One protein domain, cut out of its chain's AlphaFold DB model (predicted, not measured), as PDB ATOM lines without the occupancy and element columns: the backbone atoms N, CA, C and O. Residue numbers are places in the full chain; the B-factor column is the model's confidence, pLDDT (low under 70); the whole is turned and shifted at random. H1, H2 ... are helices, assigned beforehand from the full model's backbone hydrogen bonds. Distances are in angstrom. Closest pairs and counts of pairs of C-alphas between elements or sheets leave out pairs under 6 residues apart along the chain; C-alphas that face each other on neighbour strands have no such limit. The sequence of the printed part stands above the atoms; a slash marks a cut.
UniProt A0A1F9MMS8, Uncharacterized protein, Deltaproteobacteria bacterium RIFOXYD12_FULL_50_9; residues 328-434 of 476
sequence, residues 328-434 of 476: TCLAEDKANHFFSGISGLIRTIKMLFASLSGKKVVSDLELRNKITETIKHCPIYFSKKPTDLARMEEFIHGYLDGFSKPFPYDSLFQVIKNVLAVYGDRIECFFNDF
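AT A GLANCE: This is residues 328 to 434 of the 476 residues of an uncharacterized protein of Deltaproteobacteria bacterium RIFOXYD12_FULL_50_9 (UniProt A0A1F9MMS8). A long helix, H5, runs through the domain, with H1 and H3 packed on each other and both packed on H5, while H4 meets H5 near their ends as a V, with residues 396 to 397 of H4 at residues 413 to 417 of H5. H2 makes a corner with H1 and covers one end of the body, and at the other end residues 426 to 434, the last stretch of H5 with Phe 434, stick out. The printed part has 107 residues with five named helices, H1 to H5 in chain order, and no named strand; its class is all helix. The whole is compact, with a radius of gyration of the C-alphas of 14.7 A, yet elongated in outline, spanning 49 by 29 by 19 A.

IN THESE COORDINATES: H5, the longest helix, holds residues 409 to 433 and measures 36.1 A from C-alpha 409 at (149.974, 124.164, 141.041) to C-alpha 433 at (147.803, 153.423, 162.160). H1 holds residues 328 to 339, beginning at C-alpha 328 at (136.228, 138.521, 149.535), and is 16.5 A long. H3, residues 364 to 377, is 19.9 A long. H4, residues 386 to 399, is 20.3 A long. H2, residues 341 to 356, is 22.8 A long.

HOW THE PARTS SIT: H5 and H1 are the hubs, touching three helices each. Residues 371 to 375 of H3 touch H5 at a steep tilt of 50 degrees, the same way; the closest C-alphas are those of Ile 371 and Ile 416, 6.2 A apart. Residues 330 to 334 of H1 touch H5, opposite ways at a tilt of 38 degrees, only just steep; the closest C-alphas, of Lys 334 and Val 419, are 7.4 A apart. Residues 396 to 397 of H4 touch H5 at a steep tilt of 58 degrees, opposite ways, with the C-alphas of Ile 396 and Phe 413 closest at 6.7 A. H1 and H3 touch at a steep tilt of 43 degrees, opposite ways, closest at the C-alphas of Ala 331 and Arg 368, 4.9 A. The helix packing is mostly crossed, with none of these four pairs at a shallow tilt. H3 and H4 are close but not clearly touching; their closest C-alphas, of Lys 370 and Tyr 399, are 7.4 A apart. H2 and H1 touch only at the corner by their link, about perpendicular at 81 degrees, with the C-alphas of Phe 338 and Gly 344 closest at 5.6 A. H2 is apart from H3, H4 and H5, and H1 is apart from H4. In H1, H2, H3, H4 and H5 every O i to N i+4 pair is within hydrogen-bond range.

THE WHOLE: The two C-alphas farthest apart, of Ser 357 and Phe 434, are 50.9 A from each other. Without residues 426 to 434, which stand free, the body spans 40 by 25 by 19 A. The printed part has no cut and no long link; the link H1 to H2 is tight and the other three are short. Mean pLDDT of the printed part is 87.5, and residues 382 to 384 are under 70.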
ATOM      1  N   THR A 328     136.869 138.693 150.842       91.81
ATOM      2  CA  THR A 328     136.228 138.521 149.535       91.81
ATOM      3  C   THR A 328     136.682 139.607 148.568       91.81
ATOM      4  O   THR A 328     137.088 139.283 147.459       91.81
ATOM      5  N   CYS A 329     136.729 140.871 149.000       91.12
ATOM      6  CA  CYS A 329     137.226 141.979 148.173       91.12
ATOM      7  C   CYS A 329     138.667 141.729 147.685       91.12
ATOM      8  O   CYS A 329     138.975 141.867 146.500       91.12
ATOM      9  N   LEU A 330     139.559 141.293 148.586       91.19
ATOM     10  CA  LEU A 330     140.936 140.952 148.216       91.19
ATOM     11  C   LEU A 330     141.004 139.709 147.315       91.19
ATOM     12  O   LEU A 330     141.808 139.676 146.384       91.19
ATOM     13  N   ALA A 331     140.179 138.695 147.576       91.50
ATOM     14  CA  ALA A 331     140.113 137.498 146.747       91.50
ATOM     15  C   ALA A 331     139.666 137.818 145.315       91.50
ATOM     16  O   ALA A 331     140.264 137.309 144.368       91.50
ATOM     17  N   GLU A 332     138.668 138.687 145.153       90.81
ATOM     18  CA  GLU A 332     138.193 139.162 143.854       90.81
ATOM     19  C   GLU A 332     139.276 139.929 143.101       90.81
ATOM     20  O   GLU A 332     139.565 139.597 141.952       90.81
ATOM     21  N   ASP A 333     139.930 140.897 143.748       90.19
ATOM     22  CA  ASP A 333     141.036 141.653 143.150       90.19
ATOM     23  C   ASP A 333     142.155 140.720 142.658       90.19
ATOM     24  O   ASP A 333     142.636 140.827 141.526       90.19
ATOM     25  N   LYS A 334     142.545 139.745 143.484       91.31
ATOM     26  CA  LYS A 334     143.676 138.854 143.195       91.31
ATOM     27  C   LYS A 334     143.343 137.777 142.171       91.31
ATOM     28  O   LYS A 334     144.199 137.470 141.340       91.31
ATOM     29  N   ALA A 335     142.122 137.250 142.175       89.44
ATOM     30  CA  ALA A 335     141.657 136.338 141.137       89.44
ATOM     31  C   ALA A 335     141.526 137.063 139.787       89.44
ATOM     32  O   ALA A 335     142.105 136.613 138.799       89.44
ATOM     33  N   ASN A 336     140.930 138.261 139.760       88.50
ATOM     34  CA  ASN A 336     140.855 139.081 138.547       88.50
ATOM     35  C   ASN A 336     142.247 139.352 137.962       88.50
ATOM     36  O   ASN A 336     142.466 139.167 136.764       88.50
ATOM     37  N   HIS A 337     143.225 139.720 138.792       88.69
ATOM     38  CA  HIS A 337     144.619 139.889 138.362       88.69
ATOM     39  C   HIS A 337     145.273 138.589 137.864       88.69
ATOM     40  O   HIS A 337     146.172 138.631 137.024       88.69
ATOM     41  N   PHE A 338     144.854 137.421 138.360       90.44
ATOM     42  CA  PHE A 338     145.390 136.139 137.907       90.44
ATOM     43  C   PHE A 338     144.976 135.803 136.470       90.44
ATOM     44  O   PHE A 338     145.806 135.280 135.715       90.44
ATOM     45  N   PHE A 339     143.725 136.113 136.111       88.81
ATOM     46  CA  PHE A 339     143.107 135.800 134.818       88.81
ATOM     47  C   PHE A 339     143.158 136.943 133.793       88.81
ATOM     48  O   PHE A 339     142.942 136.701 132.606       88.81
ATOM     49  N   SER A 340     143.476 138.171 134.208       87.31
ATOM     50  CA  SER A 340     143.541 139.342 133.322       87.31
ATOM     51  C   SER A 340     144.934 139.603 132.726       87.31
ATOM     52  O   SER A 340     145.963 139.078 133.163       87.31
ATOM     53  N   GLY A 341     144.965 140.420 131.667       89.25
ATOM     54  CA  GLY A 341     146.182 140.782 130.939       89.25
ATOM     55  C   GLY A 341     146.765 139.647 130.086       89.25
ATOM     56  O   GLY A 341     146.221 138.549 129.998       89.25
ATOM     57  N   ILE A 342     147.914 139.910 129.452       86.69
ATOM     58  CA  ILE A 342     148.579 138.955 128.541       86.69
ATOM     59  C   ILE A 342     148.984 137.672 129.286       86.69
ATOM     60  O   ILE A 342     148.785 136.566 128.787       86.69
ATOM     61  N   SER A 343     149.501 137.806 130.511       86.56
ATOM     62  CA  SER A 343     149.854 136.652 131.352       86.56
ATOM     63  C   SER A 343     148.624 135.837 131.762       86.56
ATOM     64  O   SER A 343     148.686 134.607 131.760       86.56
ATOM     65  N   GLY A 344     147.506 136.499 132.074       88.94
ATOM     66  CA  GLY A 344     146.232 135.844 132.359       88.94
ATOM     67  C   GLY A 344     145.692 135.080 131.153       88.94
ATOM     68  O   GLY A 344     145.367 133.904 131.279       88.94
ATOM     69  N   LEU A 345     145.727 135.679 129.957       88.56
ATOM     70  CA  LEU A 345     145.337 135.018 128.707       88.56
ATOM     71  C   LEU A 345     146.159 133.744 128.448       88.56
ATOM     72  O   LEU A 345     145.594 132.692 128.150       88.56
ATOM     73  N   ILE A 346     147.482 133.797 128.644       88.94
ATOM     74  CA  ILE A 346     148.357 132.618 128.526       88.94
ATOM     75  C   ILE A 346     147.965 131.535 129.543       88.94
ATOM     76  O   ILE A 346     147.920 130.355 129.190       88.94
ATOM     77  N   ARG A 347     147.680 131.901 130.801       89.44
ATOM     78  CA  ARG A 347     147.233 130.949 131.834       89.44
ATOM     79  C   ARG A 347     145.891 130.319 131.474       89.44
ATOM     80  O   ARG A 347     145.756 129.108 131.618       89.44
ATOM     81  N   THR A 348     144.944 131.101 130.962       88.25
ATOM     82  CA  THR A 348     143.633 130.619 130.510       88.25
ATOM     83  C   THR A 348     143.775 129.621 129.363       88.25
ATOM     84  O   THR A 348     143.197 128.539 129.428       88.25
ATOM     85  N   ILE A 349     144.620 129.911 128.366       87.56
ATOM     86  CA  ILE A 349     144.918 128.977 127.267       87.56
ATOM     87  C   ILE A 349     145.565 127.691 127.806       87.56
ATOM     88  O   ILE A 349     145.132 126.591 127.466       87.56
ATOM     89  N   LYS A 350     146.569 127.804 128.689       87.81
ATOM     90  CA  LYS A 350     147.217 126.637 129.317       87.81
ATOM     91  C   LYS A 350     146.231 125.789 130.121       87.81
ATOM     92  O   LYS A 350     146.313 124.565 130.069       87.81
ATOM     93  N   MET A 351     145.304 126.415 130.847       89.25
ATOM     94  CA  MET A 351     144.251 125.697 131.565       89.25
ATOM     95  C   MET A 351     143.277 125.020 130.606       89.25
ATOM     96  O   MET A 351     142.926 123.874 130.845       89.25
ATOM     97  N   LEU A 352     142.916 125.642 129.485       88.00
ATOM     98  CA  LEU A 352     142.060 125.004 128.482       88.00
ATOM     99  C   LEU A 352     142.699 123.720 127.920       88.00
ATOM    100  O   LEU A 352     142.060 122.670 127.916       88.00
ATOM    101  N   PHE A 353     143.986 123.753 127.558       86.50
ATOM    102  CA  PHE A 353     144.717 122.546 127.136       86.50
ATOM    103  C   PHE A 353     144.838 121.491 128.247       86.50
ATOM    104  O   PHE A 353     144.720 120.291 127.985       86.50
ATOM    105  N   ALA A 354     145.057 121.919 129.493       84.62
ATOM    106  CA  ALA A 354     145.113 121.013 130.638       84.62
ATOM    107  C   ALA A 354     143.755 120.333 130.895       84.62
ATOM    108  O   ALA A 354     143.719 119.125 131.123       84.62
ATOM    109  N   SER A 355     142.652 121.080 130.780       85.62
ATOM    110  CA  SER A 355     141.286 120.571 130.931       85.62
ATOM    111  C   SER A 355     140.953 119.519 129.871       85.62
ATOM    112  O   SER A 355     140.463 118.447 130.218       85.62
ATOM    113  N   LEU A 356     141.318 119.764 128.605       87.94
ATOM    114  CA  LEU A 356     141.159 118.788 127.515       87.94
ATOM    115  C   LEU A 356     141.971 117.501 127.740       87.94
ATOM    116  O   LEU A 356     141.608 116.446 127.233       87.94
ATOM    117  N   SER A 357     143.046 117.576 128.527       84.56
ATOM    118  CA  SER A 357     143.876 116.427 128.909       84.56
ATOM    119  C   SER A 357     143.381 115.716 130.181       84.56
ATOM    120  O   SER A 357     144.116 114.912 130.751       84.56
ATOM    121  N   GLY A 358     142.185 116.053 130.682       80.31
ATOM    122  CA  GLY A 358     141.609 115.479 131.904       80.31
ATOM    123  C   GLY A 358     142.255 115.960 133.209       80.31
ATOM    124  O   GLY A 358     141.995 115.387 134.266       80.31
ATOM    125  N   LYS A 359     143.106 116.996 133.171       84.88
ATOM    126  CA  LYS A 359     143.747 117.549 134.375       84.88
ATOM    127  C   LYS A 359     142.816 118.535 135.076       84.88
ATOM    128  O   LYS A 359     142.096 119.294 134.429       84.88
ATOM    129  N   LYS A 360     142.888 118.573 136.410       85.81
ATOM    130  CA  LYS A 360     142.166 119.549 137.235       85.81
ATOM    131  C   LYS A 360     142.619 120.971 136.895       85.81
ATOM    132  O   LYS A 360     143.817 121.265 136.873       85.81
ATOM    133  N   VAL A 361     141.652 121.847 136.655       86.88
ATOM    134  CA  VAL A 361     141.842 123.273 136.360       86.88
ATOM    135  C   VAL A 361     141.032 124.104 137.338       86.88
ATOM    136  O   VAL A 361     140.124 123.578 137.970       86.88
ATOM    137  N   VAL A 362     141.389 125.377 137.484       88.12
ATOM    138  CA  VAL A 362     140.735 126.291 138.422       88.12
ATOM    139  C   VAL A 362     139.976 127.360 137.640       88.12
ATOM    140  O   VAL A 362     140.520 127.966 136.716       88.12
ATOM    141  N   SER A 363     138.713 127.580 137.993       87.44
ATOM    142  CA  SER A 363     137.938 128.715 137.474       87.44
ATOM    143  C   SER A 363     138.211 129.987 138.283       87.44
ATOM    144  O   SER A 363     138.721 129.918 139.400       87.44
ATOM    145  N   ASP A 364     137.840 131.155 137.752       86.44
ATOM    146  CA  ASP A 364     137.941 132.419 138.495       86.44
ATOM    147  C   ASP A 364     137.161 132.372 139.818       86.44
ATOM    148  O   ASP A 364     137.712 132.667 140.877       86.44
ATOM    149  N   LEU A 365     135.922 131.873 139.786       88.19
ATOM    150  CA  LEU A 365     135.094 131.692 140.979       88.19
ATOM    151  C   LEU A 365     135.722 130.712 141.985       88.19
ATOM    152  O   LEU A 365     135.735 130.977 143.185       88.19
ATOM    153  N   GLU A 366     136.274 129.593 141.511       88.44
ATOM    154  CA  GLU A 366     136.944 128.622 142.382       88.44
ATOM    155  C   GLU A 366     138.208 129.212 143.021       88.44
ATOM    156  O   GLU A 366     138.451 128.987 144.208       88.44
ATOM    157  N   LEU A 367     138.986 130.005 142.276       89.88
ATOM    158  CA  LEU A 367     140.163 130.686 142.810       89.88
ATOM    159  C   LEU A 367     139.774 131.722 143.872       89.88
ATOM    160  O   LEU A 367     140.383 131.740 144.940       89.88
ATOM    161  N   ARG A 368     138.736 132.535 143.627       91.75
ATOM    162  CA  ARG A 368     138.199 133.489 144.618       91.75
ATOM    163  C   ARG A 368     137.787 132.788 145.908       91.75
ATOM    164  O   ARG A 368     138.167 133.226 146.994       91.75
ATOM    165  N   ASN A 369     137.060 131.678 145.794       90.31
ATOM    166  CA  ASN A 369     136.627 130.897 146.950       90.31
ATOM    167  C   ASN A 369     137.829 130.316 147.699       90.31
ATOM    168  O   ASN A 369     137.943 130.511 148.904       90.31
ATOM    169  N   LYS A 370     138.785 129.693 146.995       89.56
ATOM    170  CA  LYS A 370     140.009 129.155 147.614       89.56
ATOM    171  C   LYS A 370     140.816 130.227 148.341       89.56
ATOM    172  O   LYS A 370     141.278 129.984 149.454       89.56
ATOM    173  N   ILE A 371     140.975 131.409 147.745       91.56
ATOM    174  CA  ILE A 371     141.674 132.531 148.377       91.56
ATOM    175  C   ILE A 371     140.917 133.005 149.626       91.56
ATOM    176  O   ILE A 371     141.530 133.170 150.678       91.56
ATOM    177  N   THR A 372     139.597 133.181 149.530       90.56
ATOM    178  CA  THR A 372     138.749 133.612 150.653       90.56
ATOM    179  C   THR A 372     138.853 132.642 151.829       90.56
ATOM    180  O   THR A 372     139.115 133.067 152.954       90.56
ATOM    181  N   GLU A 373     138.709 131.344 151.567       88.69
ATOM    182  CA  GLU A 373     138.832 130.291 152.578       88.69
ATOM    183  C   GLU A 373     140.235 130.263 153.189       88.69
ATOM    184  O   GLU A 373     140.382 130.155 154.403       88.69
ATOM    185  N   THR A 374     141.276 130.464 152.376       88.56
ATOM    186  CA  THR A 374     142.653 130.532 152.879       88.56
ATOM    187  C   THR A 374     142.840 131.714 153.834       88.56
ATOM    188  O   THR A 374     143.380 131.529 154.919       88.56
ATOM    189  N   ILE A 375     142.355 132.913 153.493       88.75
ATOM    190  CA  ILE A 375     142.436 134.085 154.384       88.75
ATOM    191  C   ILE A 375     141.654 133.840 155.688       88.75
ATOM    192  O   ILE A 375     142.108 134.217 156.770       88.75
ATOM    193  N   LYS A 376     140.476 133.209 155.594       87.75
ATOM    194  CA  LYS A 376     139.611 132.930 156.748       87.75
ATOM    195  C   LYS A 376     140.175 131.864 157.680       87.75
ATOM    196  O   LYS A 376     140.003 132.002 158.889       87.75
ATOM    197  N   HIS A 377     140.831 130.836 157.150       87.19
ATOM    198  CA  HIS A 377     141.174 129.635 157.913       87.19
ATOM    199  C   HIS A 377     142.667 129.405 158.122       87.19
ATOM    200  O   HIS A 377     143.014 128.611 158.992       87.19
ATOM    201  N   CYS A 378     143.555 130.071 157.379       85.25
ATOM    202  CA  CYS A 378     144.989 129.942 157.617       85.25
ATOM    203  C   CYS A 378     145.360 130.682 158.912       85.25
ATOM    204  O   CYS A 378     145.177 131.900 158.982       85.25
ATOM    205  N   PRO A 379     145.878 129.982 159.936       71.06
ATOM    206  CA  PRO A 379     146.231 130.604 161.207       71.06
ATOM    207  C   PRO A 379     147.644 131.197 161.192       71.06
ATOM    208  O   PRO A 379     148.090 131.719 162.199       71.06
ATOM    209  N   ILE A 380     148.383 131.085 160.082       74.38
ATOM    210  CA  ILE A 380     149.776 131.522 159.996       74.38
ATOM    211  C   ILE A 380     149.884 132.599 158.932       74.38
ATOM    212  O   ILE A 380     149.617 132.366 157.752       74.38
ATOM    213  N   TYR A 381     150.310 133.778 159.365       70.31
ATOM    214  CA  TYR A 381     150.744 134.844 158.477       70.31
ATOM    215  C   TYR A 381     152.269 134.805 158.332       70.31
ATOM    216  O   TYR A 381     152.958 134.118 159.085       70.31
ATOM    217  N   PHE A 382     152.787 135.490 157.314       66.06
ATOM    218  CA  PHE A 382     154.201 135.507 156.939       66.06
ATOM    219  C   PHE A 382     155.146 135.540 158.161       66.06
ATOM    220  O   PHE A 382     155.269 136.552 158.845       66.06
ATOM    221  N   SER A 383     155.834 134.425 158.425       68.12
ATOM    222  CA  SER A 383     156.777 134.275 159.539       68.12
ATOM    223  C   SER A 383     158.180 134.013 159.005       68.12
ATOM    224  O   SER A 383     158.364 133.369 157.974       68.12
ATOM    225  N   LYS A 384     159.203 134.504 159.712       69.88
ATOM    226  CA  LYS A 384     160.609 134.175 159.415       69.88
ATOM    227  C   LYS A 384     161.043 132.852 160.048       69.88
ATOM    228  O   LYS A 384     162.153 132.392 159.788       69.88
ATOM    229  N   LYS A 385     160.205 132.251 160.901       78.06
ATOM    230  CA  LYS A 385     160.522 130.989 161.570       78.06
ATOM    231  C   LYS A 385     160.312 129.822 160.598       78.06
ATOM    232  O   LYS A 385     159.214 129.690 160.057       78.06
ATOM    233  N   PRO A 386     161.311 128.937 160.413       80.00
ATOM    234  CA  PRO A 386     161.193 127.791 159.509       80.00
ATOM    235  C   PRO A 386     159.988 126.886 159.803       80.00
ATOM    236  O   PRO A 386     159.366 126.371 158.880       80.00
ATOM    237  N   THR A 387     159.624 126.729 161.079       82.94
ATOM    238  CA  THR A 387     158.482 125.915 161.523       82.94
ATOM    239  C   THR A 387     157.139 126.479 161.068       82.94
ATOM    240  O   THR A 387     156.270 125.733 160.628       82.94
ATOM    241  N   ASP A 388     156.971 127.796 161.148       79.31
ATOM    242  CA  ASP A 388     155.730 128.468 160.761       79.31
ATOM    243  C   ASP A 388     155.604 128.509 159.237       79.31
ATOM    244  O   ASP A 388     154.521 128.281 158.700       79.31
ATOM    245  N   LEU A 389     156.727 128.719 158.538       81.94
ATOM    246  CA  LEU A 389     156.787 128.605 157.083       81.94
ATOM    247  C   LEU A 389     156.359 127.209 156.632       81.94
ATOM    248  O   LEU A 389     155.439 127.110 155.831       81.94
ATOM    249  N   ALA A 390     156.935 126.144 157.194       84.81
ATOM    250  CA  ALA A 390     156.566 124.774 156.841       84.81
ATOM    251  C   ALA A 390     155.065 124.497 157.047       84.81
ATOM    252  O   ALA A 390     154.417 123.954 156.157       84.81
ATOM    253  N   ARG A 391     154.487 124.944 158.172       83.81
ATOM    254  CA  ARG A 391     153.050 124.789 158.465       83.81
ATOM    255  C   ARG A 391     152.155 125.580 157.504       83.81
ATOM    256  O   ARG A 391     151.104 125.086 157.102       83.81
ATOM    257  N   MET A 392     152.549 126.798 157.124       86.62
ATOM    258  CA  MET A 392     151.831 127.586 156.114       86.62
ATOM    259  C   MET A 392     151.897 126.899 154.746       86.62
ATOM    260  O   MET A 392     150.888 126.806 154.049       86.62
ATOM    261  N   GLU A 393     153.070 126.404 154.354       87.56
ATOM    262  CA  GLU A 393     153.241 125.707 153.082       87.56
ATOM    263  C   GLU A 393     152.421 124.415 153.051       87.56
ATOM    264  O   GLU A 393     151.695 124.206 152.082       87.56
ATOM    265  N   GLU A 394     152.445 123.614 154.117       87.94
ATOM    266  CA  GLU A 394     151.618 122.413 154.286       87.94
ATOM    267  C   GLU A 394     150.119 122.729 154.188       87.94
ATOM    268  O   GLU A 394     149.396 122.066 153.440       87.94
ATOM    269  N   PHE A 395     149.661 123.794 154.857       87.50
ATOM    270  CA  PHE A 395     148.283 124.268 154.743       87.50
ATOM    271  C   PHE A 395     147.927 124.552 153.278       87.50
ATOM    272  O   PHE A 395     146.963 123.995 152.759       87.50
ATOM    273  N   ILE A 396     148.734 125.347 152.564       88.69
ATOM    274  CA  ILE A 396     148.483 125.671 151.149       88.69
ATOM    275  C   ILE A 396     148.526 124.408 150.271       88.69
ATOM    276  O   ILE A 396     147.702 124.271 149.365       88.69
ATOM    277  N   HIS A 397     149.441 123.466 150.538       88.25
ATOM    278  CA  HIS A 397     149.524 122.197 149.808       88.25
ATOM    279  C   HIS A 397     148.219 121.406 149.919       88.25
ATOM    280  O   HIS A 397     147.719 120.945 148.895       88.25
ATOM    281  N   GLY A 398     147.633 121.324 151.118       85.50
ATOM    282  CA  GLY A 398     146.345 120.663 151.334       85.50
ATOM    283  C   GLY A 398     145.208 121.262 150.494       85.50
ATOM    284  O   GLY A 398     144.405 120.529 149.921       85.50
ATOM    285  N   TYR A 399     145.165 122.588 150.327       82.69
ATOM    286  CA  TYR A 399     144.138 123.263 149.510       82.69
ATOM    287  C   TYR A 399     144.335 123.110 147.995       82.69
ATOM    288  O   TYR A 399     143.385 123.293 147.214       82.69
ATOM    289  N   LEU A 400     145.565 122.810 147.578       87.56
ATOM    290  CA  LEU A 400     145.967 122.657 146.182       87.56
ATOM    291  C   LEU A 400     146.117 121.191 145.757       87.56
ATOM    292  O   LEU A 400     146.635 120.920 144.669       87.56
ATOM    293  N   ASP A 401     145.622 120.255 146.565       84.75
ATOM    294  CA  ASP A 401     145.656 118.843 146.218       84.75
ATOM    295  C   ASP A 401     144.891 118.544 144.908       84.75
ATOM    296  O   ASP A 401     143.838 119.126 144.580       84.75
ATOM    297  N   GLY A 402     145.479 117.655 144.109       82.44
ATOM    298  CA  GLY A 402     145.000 117.263 142.785       82.44
ATOM    299  C   GLY A 402     145.319 118.225 141.631       82.44
ATOM    300  O   GLY A 402     144.961 117.921 140.492       82.44
ATOM    301  N   PHE A 403     145.987 119.365 141.857       88.06
ATOM    302  CA  PHE A 403     146.493 120.201 140.758       88.06
ATOM    303  C   PHE A 403     147.851 119.702 140.246       88.06
ATOM    304  O   PHE A 403     148.746 119.359 141.015       88.06
ATOM    305  N   SER A 404     148.028 119.684 138.922       85.94
ATOM    306  CA  SER A 404     149.273 119.223 138.297       85.94
ATOM    307  C   SER A 404     150.446 120.178 138.545       85.94
ATOM    308  O   SER A 404     150.291 121.401 138.481       85.94
ATOM    309  N   LYS A 405     151.640 119.608 138.747       86.62
ATOM    310  CA  LYS A 405     152.918 120.334 138.733       86.62
ATOM    311  C   LYS A 405     153.550 120.307 137.328       86.62
ATOM    312  O   LYS A 405     153.395 119.310 136.621       86.62
ATOM    313  N   PRO A 406     154.256 121.373 136.902       84.31
ATOM    314  CA  PRO A 406     154.391 122.654 137.606       84.31
ATOM    315  C   PRO A 406     153.135 123.539 137.482       84.31
ATOM    316  O   PRO A 406     152.886 124.401 138.318       84.31
ATOM    317  N   PHE A 407     152.298 123.321 136.459       85.62
ATOM    318  CA  PHE A 407     151.118 124.146 136.185       85.62
ATOM    319  C   PHE A 407     149.806 123.343 136.274       85.62
ATOM    320  O   PHE A 407     149.730 122.275 135.655       85.62
ATOM    321  N   PRO A 408     148.760 123.862 136.957       87.75
ATOM    322  CA  PRO A 408     148.646 125.203 137.560       87.75
ATOM    323  C   PRO A 408     149.165 125.324 139.006       87.75
ATOM    324  O   PRO A 408     149.137 126.427 139.552       87.75
ATOM    325  N   TYR A 409     149.647 124.233 139.612       91.25
ATOM    326  CA  TYR A 409     149.974 124.164 141.041       91.25
ATOM    327  C   TYR A 409     150.912 125.284 141.524       91.25
ATOM    328  O   TYR A 409     150.532 126.046 142.412       91.25
ATOM    329  N   ASP A 410     152.097 125.446 140.922       89.75
ATOM    330  CA  ASP A 410     153.108 126.396 141.416       89.75
ATOM    331  C   ASP A 410     152.599 127.841 141.321       89.75
ATOM    332  O   ASP A 410     152.857 128.675 142.189       89.75
ATOM    333  N   SER A 411     151.820 128.141 140.275       88.94
ATOM    334  CA  SER A 411     151.213 129.462 140.087       88.94
ATOM    335  C   SER A 411     150.159 129.757 141.154       88.94
ATOM    336  O   SER A 411     150.129 130.863 141.687       88.94
ATOM    337  N   LEU A 412     149.318 128.774 141.486       90.75
ATOM    338  CA  LEU A 412     148.307 128.907 142.535       90.75
ATOM    339  C   LEU A 412     148.943 129.052 143.917       90.75
ATOM    340  O   LEU A 412     148.528 129.906 144.698       90.75
ATOM    341  N   PHE A 413     149.988 128.273 144.191       91.94
ATOM    342  CA  PHE A 413     150.732 128.335 145.442       91.94
ATOM    343  C   PHE A 413     151.304 129.736 145.688       91.94
ATOM    344  O   PHE A 413     151.096 130.315 146.754       91.94
ATOM    345  N   GLN A 414     151.962 130.321 144.680       90.44
ATOM    346  CA  GLN A 414     152.510 131.677 144.782       90.44
ATOM    347  C   GLN A 414     151.422 132.736 144.975       90.44
ATOM    348  O   GLN A 414     151.600 133.657 145.769       90.44
ATOM    349  N   VAL A 415     150.280 132.608 144.293       91.44
ATOM    350  CA  VAL A 415     149.150 133.533 144.475       91.44
ATOM    351  C   VAL A 415     148.623 133.470 145.902       91.44
ATOM    352  O   VAL A 415     148.515 134.512 146.539       91.44
ATOM    353  N   ILE A 416     148.345 132.275 146.426       90.88
ATOM    354  CA  ILE A 416     147.810 132.105 147.783       90.88
ATOM    355  C   ILE A 416     148.801 132.636 148.828       90.88
ATOM    356  O   ILE A 416     148.412 133.418 149.695       90.88
ATOM    357  N   LYS A 417     150.089 132.291 148.703       90.19
ATOM    358  CA  LYS A 417     151.152 132.794 149.586       90.19
ATOM    359  C   LYS A 417     151.226 134.325 149.578       90.19
ATOM    360  O   LYS A 417     151.262 134.947 150.637       90.19
ATOM    361  N   ASN A 418     151.189 134.934 148.394       90.06
ATOM    362  CA  ASN A 418     151.203 136.389 148.249       90.06
ATOM    363  C   ASN A 418     149.947 137.044 148.829       90.06
ATOM    364  O   ASN A 418     150.033 138.127 149.399       90.06
ATOM    365  N   VAL A 419     148.778 136.413 148.697       91.31
ATOM    366  CA  VAL A 419     147.536 136.947 149.262       91.31
ATOM    367  C   VAL A 419     147.582 136.962 150.787       91.31
ATOM    368  O   VAL A 419     147.219 137.976 151.375       91.31
ATOM    369  N   LEU A 420     148.052 135.883 151.421       89.94
ATOM    370  CA  LEU A 420     148.206 135.831 152.877       89.94
ATOM    371  C   LEU A 420     149.142 136.935 153.384       89.94
ATOM    372  O   LEU A 420     148.801 137.615 154.349       89.94
ATOM    373  N   ALA A 421     150.269 137.160 152.697       89.19
ATOM    374  CA  ALA A 421     151.191 138.249 153.020       89.19
ATOM    375  C   ALA A 421     150.519 139.625 152.879       89.19
ATOM    376  O   ALA A 421     150.481 140.390 153.836       89.19
ATOM    377  N   VAL A 422     149.885 139.902 151.732       91.62
ATOM    378  CA  VAL A 422     149.191 141.180 151.486       91.62
ATOM    379  C   VAL A 422     148.073 141.424 152.499       91.62
ATOM    380  O   VAL A 422     147.870 142.557 152.930       91.62
ATOM    381  N   TYR A 423     147.317 140.388 152.864       92.06
ATOM    382  CA  TYR A 423     146.256 140.513 153.856       92.06
ATOM    383  C   TYR A 423     146.828 140.810 155.245       92.06
ATOM    384  O   TYR A 423     146.381 141.757 155.888       92.06
ATOM    385  N   GLY A 424     147.848 140.057 155.672       91.50
ATOM    386  CA  GLY A 424     148.550 140.288 156.934       91.50
ATOM    387  C   GLY A 424     149.107 141.707 157.035       91.50
ATOM    388  O   GLY A 424     148.769 142.423 157.975       91.50
ATOM    389  N   ASP A 425     149.833 142.164 156.010       92.06
ATOM    390  CA  ASP A 425     150.401 143.516 155.947       92.06
ATOM    391  C   ASP A 425     149.323 144.598 156.103       92.06
ATOM    392  O   ASP A 425     149.516 145.595 156.801       92.06
ATOM    393  N   ARG A 426     148.153 144.413 155.476       93.94
ATOM    394  CA  ARG A 426     147.033 145.359 155.596       93.94
ATOM    395  C   ARG A 426     146.464 145.400 157.014       93.94
ATOM    396  O   ARG A 426     146.124 146.487 157.484       93.94
ATOM    397  N   ILE A 427     146.362 144.255 157.688       94.06
ATOM    398  CA  ILE A 427     145.907 144.177 159.081       94.06
ATOM    399  C   ILE A 427     146.922 144.841 160.012       94.06
ATOM    400  O   ILE A 427     146.535 145.654 160.850       94.06
ATOM    401  N   GLU A 428     148.215 144.564 159.837       93.38
ATOM    402  CA  GLU A 428     149.272 145.201 160.622       93.38
ATOM    403  C   GLU A 428     149.316 146.714 160.401       93.38
ATOM    404  O   GLU A 428     149.429 147.471 161.364       93.38
ATOM    405  N   CYS A 429     149.182 147.184 159.156       95.19
ATOM    406  CA  CYS A 429     149.085 148.612 158.859       95.19
ATOM    407  C   CYS A 429     147.866 149.231 159.548       95.19
ATOM    408  O   CYS A 429     147.985 150.271 160.190       95.19
ATOM    409  N   PHE A 430     146.707 148.567 159.480       96.12
ATOM    410  CA  PHE A 430     145.496 149.044 160.141       96.12
ATOM    411  C   PHE A 430     145.663 149.130 161.663       96.12
ATOM    412  O   PHE A 430     145.321 150.154 162.245       96.12
ATOM    413  N   PHE A 431     146.244 148.110 162.299       96.19
ATOM    414  CA  PHE A 431     146.577 148.129 163.726       96.19
ATOM    415  C   PHE A 431     147.562 149.252 164.069       96.19
ATOM    416  O   PHE A 431     147.355 150.008 165.018       96.19
ATOM    417  N   ASN A 432     148.623 149.400 163.277       95.31
ATOM    418  CA  ASN A 432     149.674 150.371 163.549       95.31
ATOM    419  C   ASN A 432     149.200 151.820 163.413       95.31
ATOM    420  O   ASN A 432     149.611 152.675 164.202       95.31
ATOM    421  N   ASP A 433     148.324 152.088 162.445       95.50
ATOM    422  CA  ASP A 433     147.803 153.423 162.160       95.50
ATOM    423  C   ASP A 433     146.487 153.751 162.863       95.50
ATOM    424  O   ASP A 433     146.021 154.892 162.768       95.50
ATOM    425  N   PHE A 434     145.908 152.800 163.603       95.44
ATOM    426  CA  PHE A 434     144.673 153.024 164.341       95.44
ATOM    427  C   PHE A 434     144.851 154.149 165.364       95.44
ATOM    428  O   PHE A 434     145.679 154.058 166.276       95.44
TER     429      PHE A 434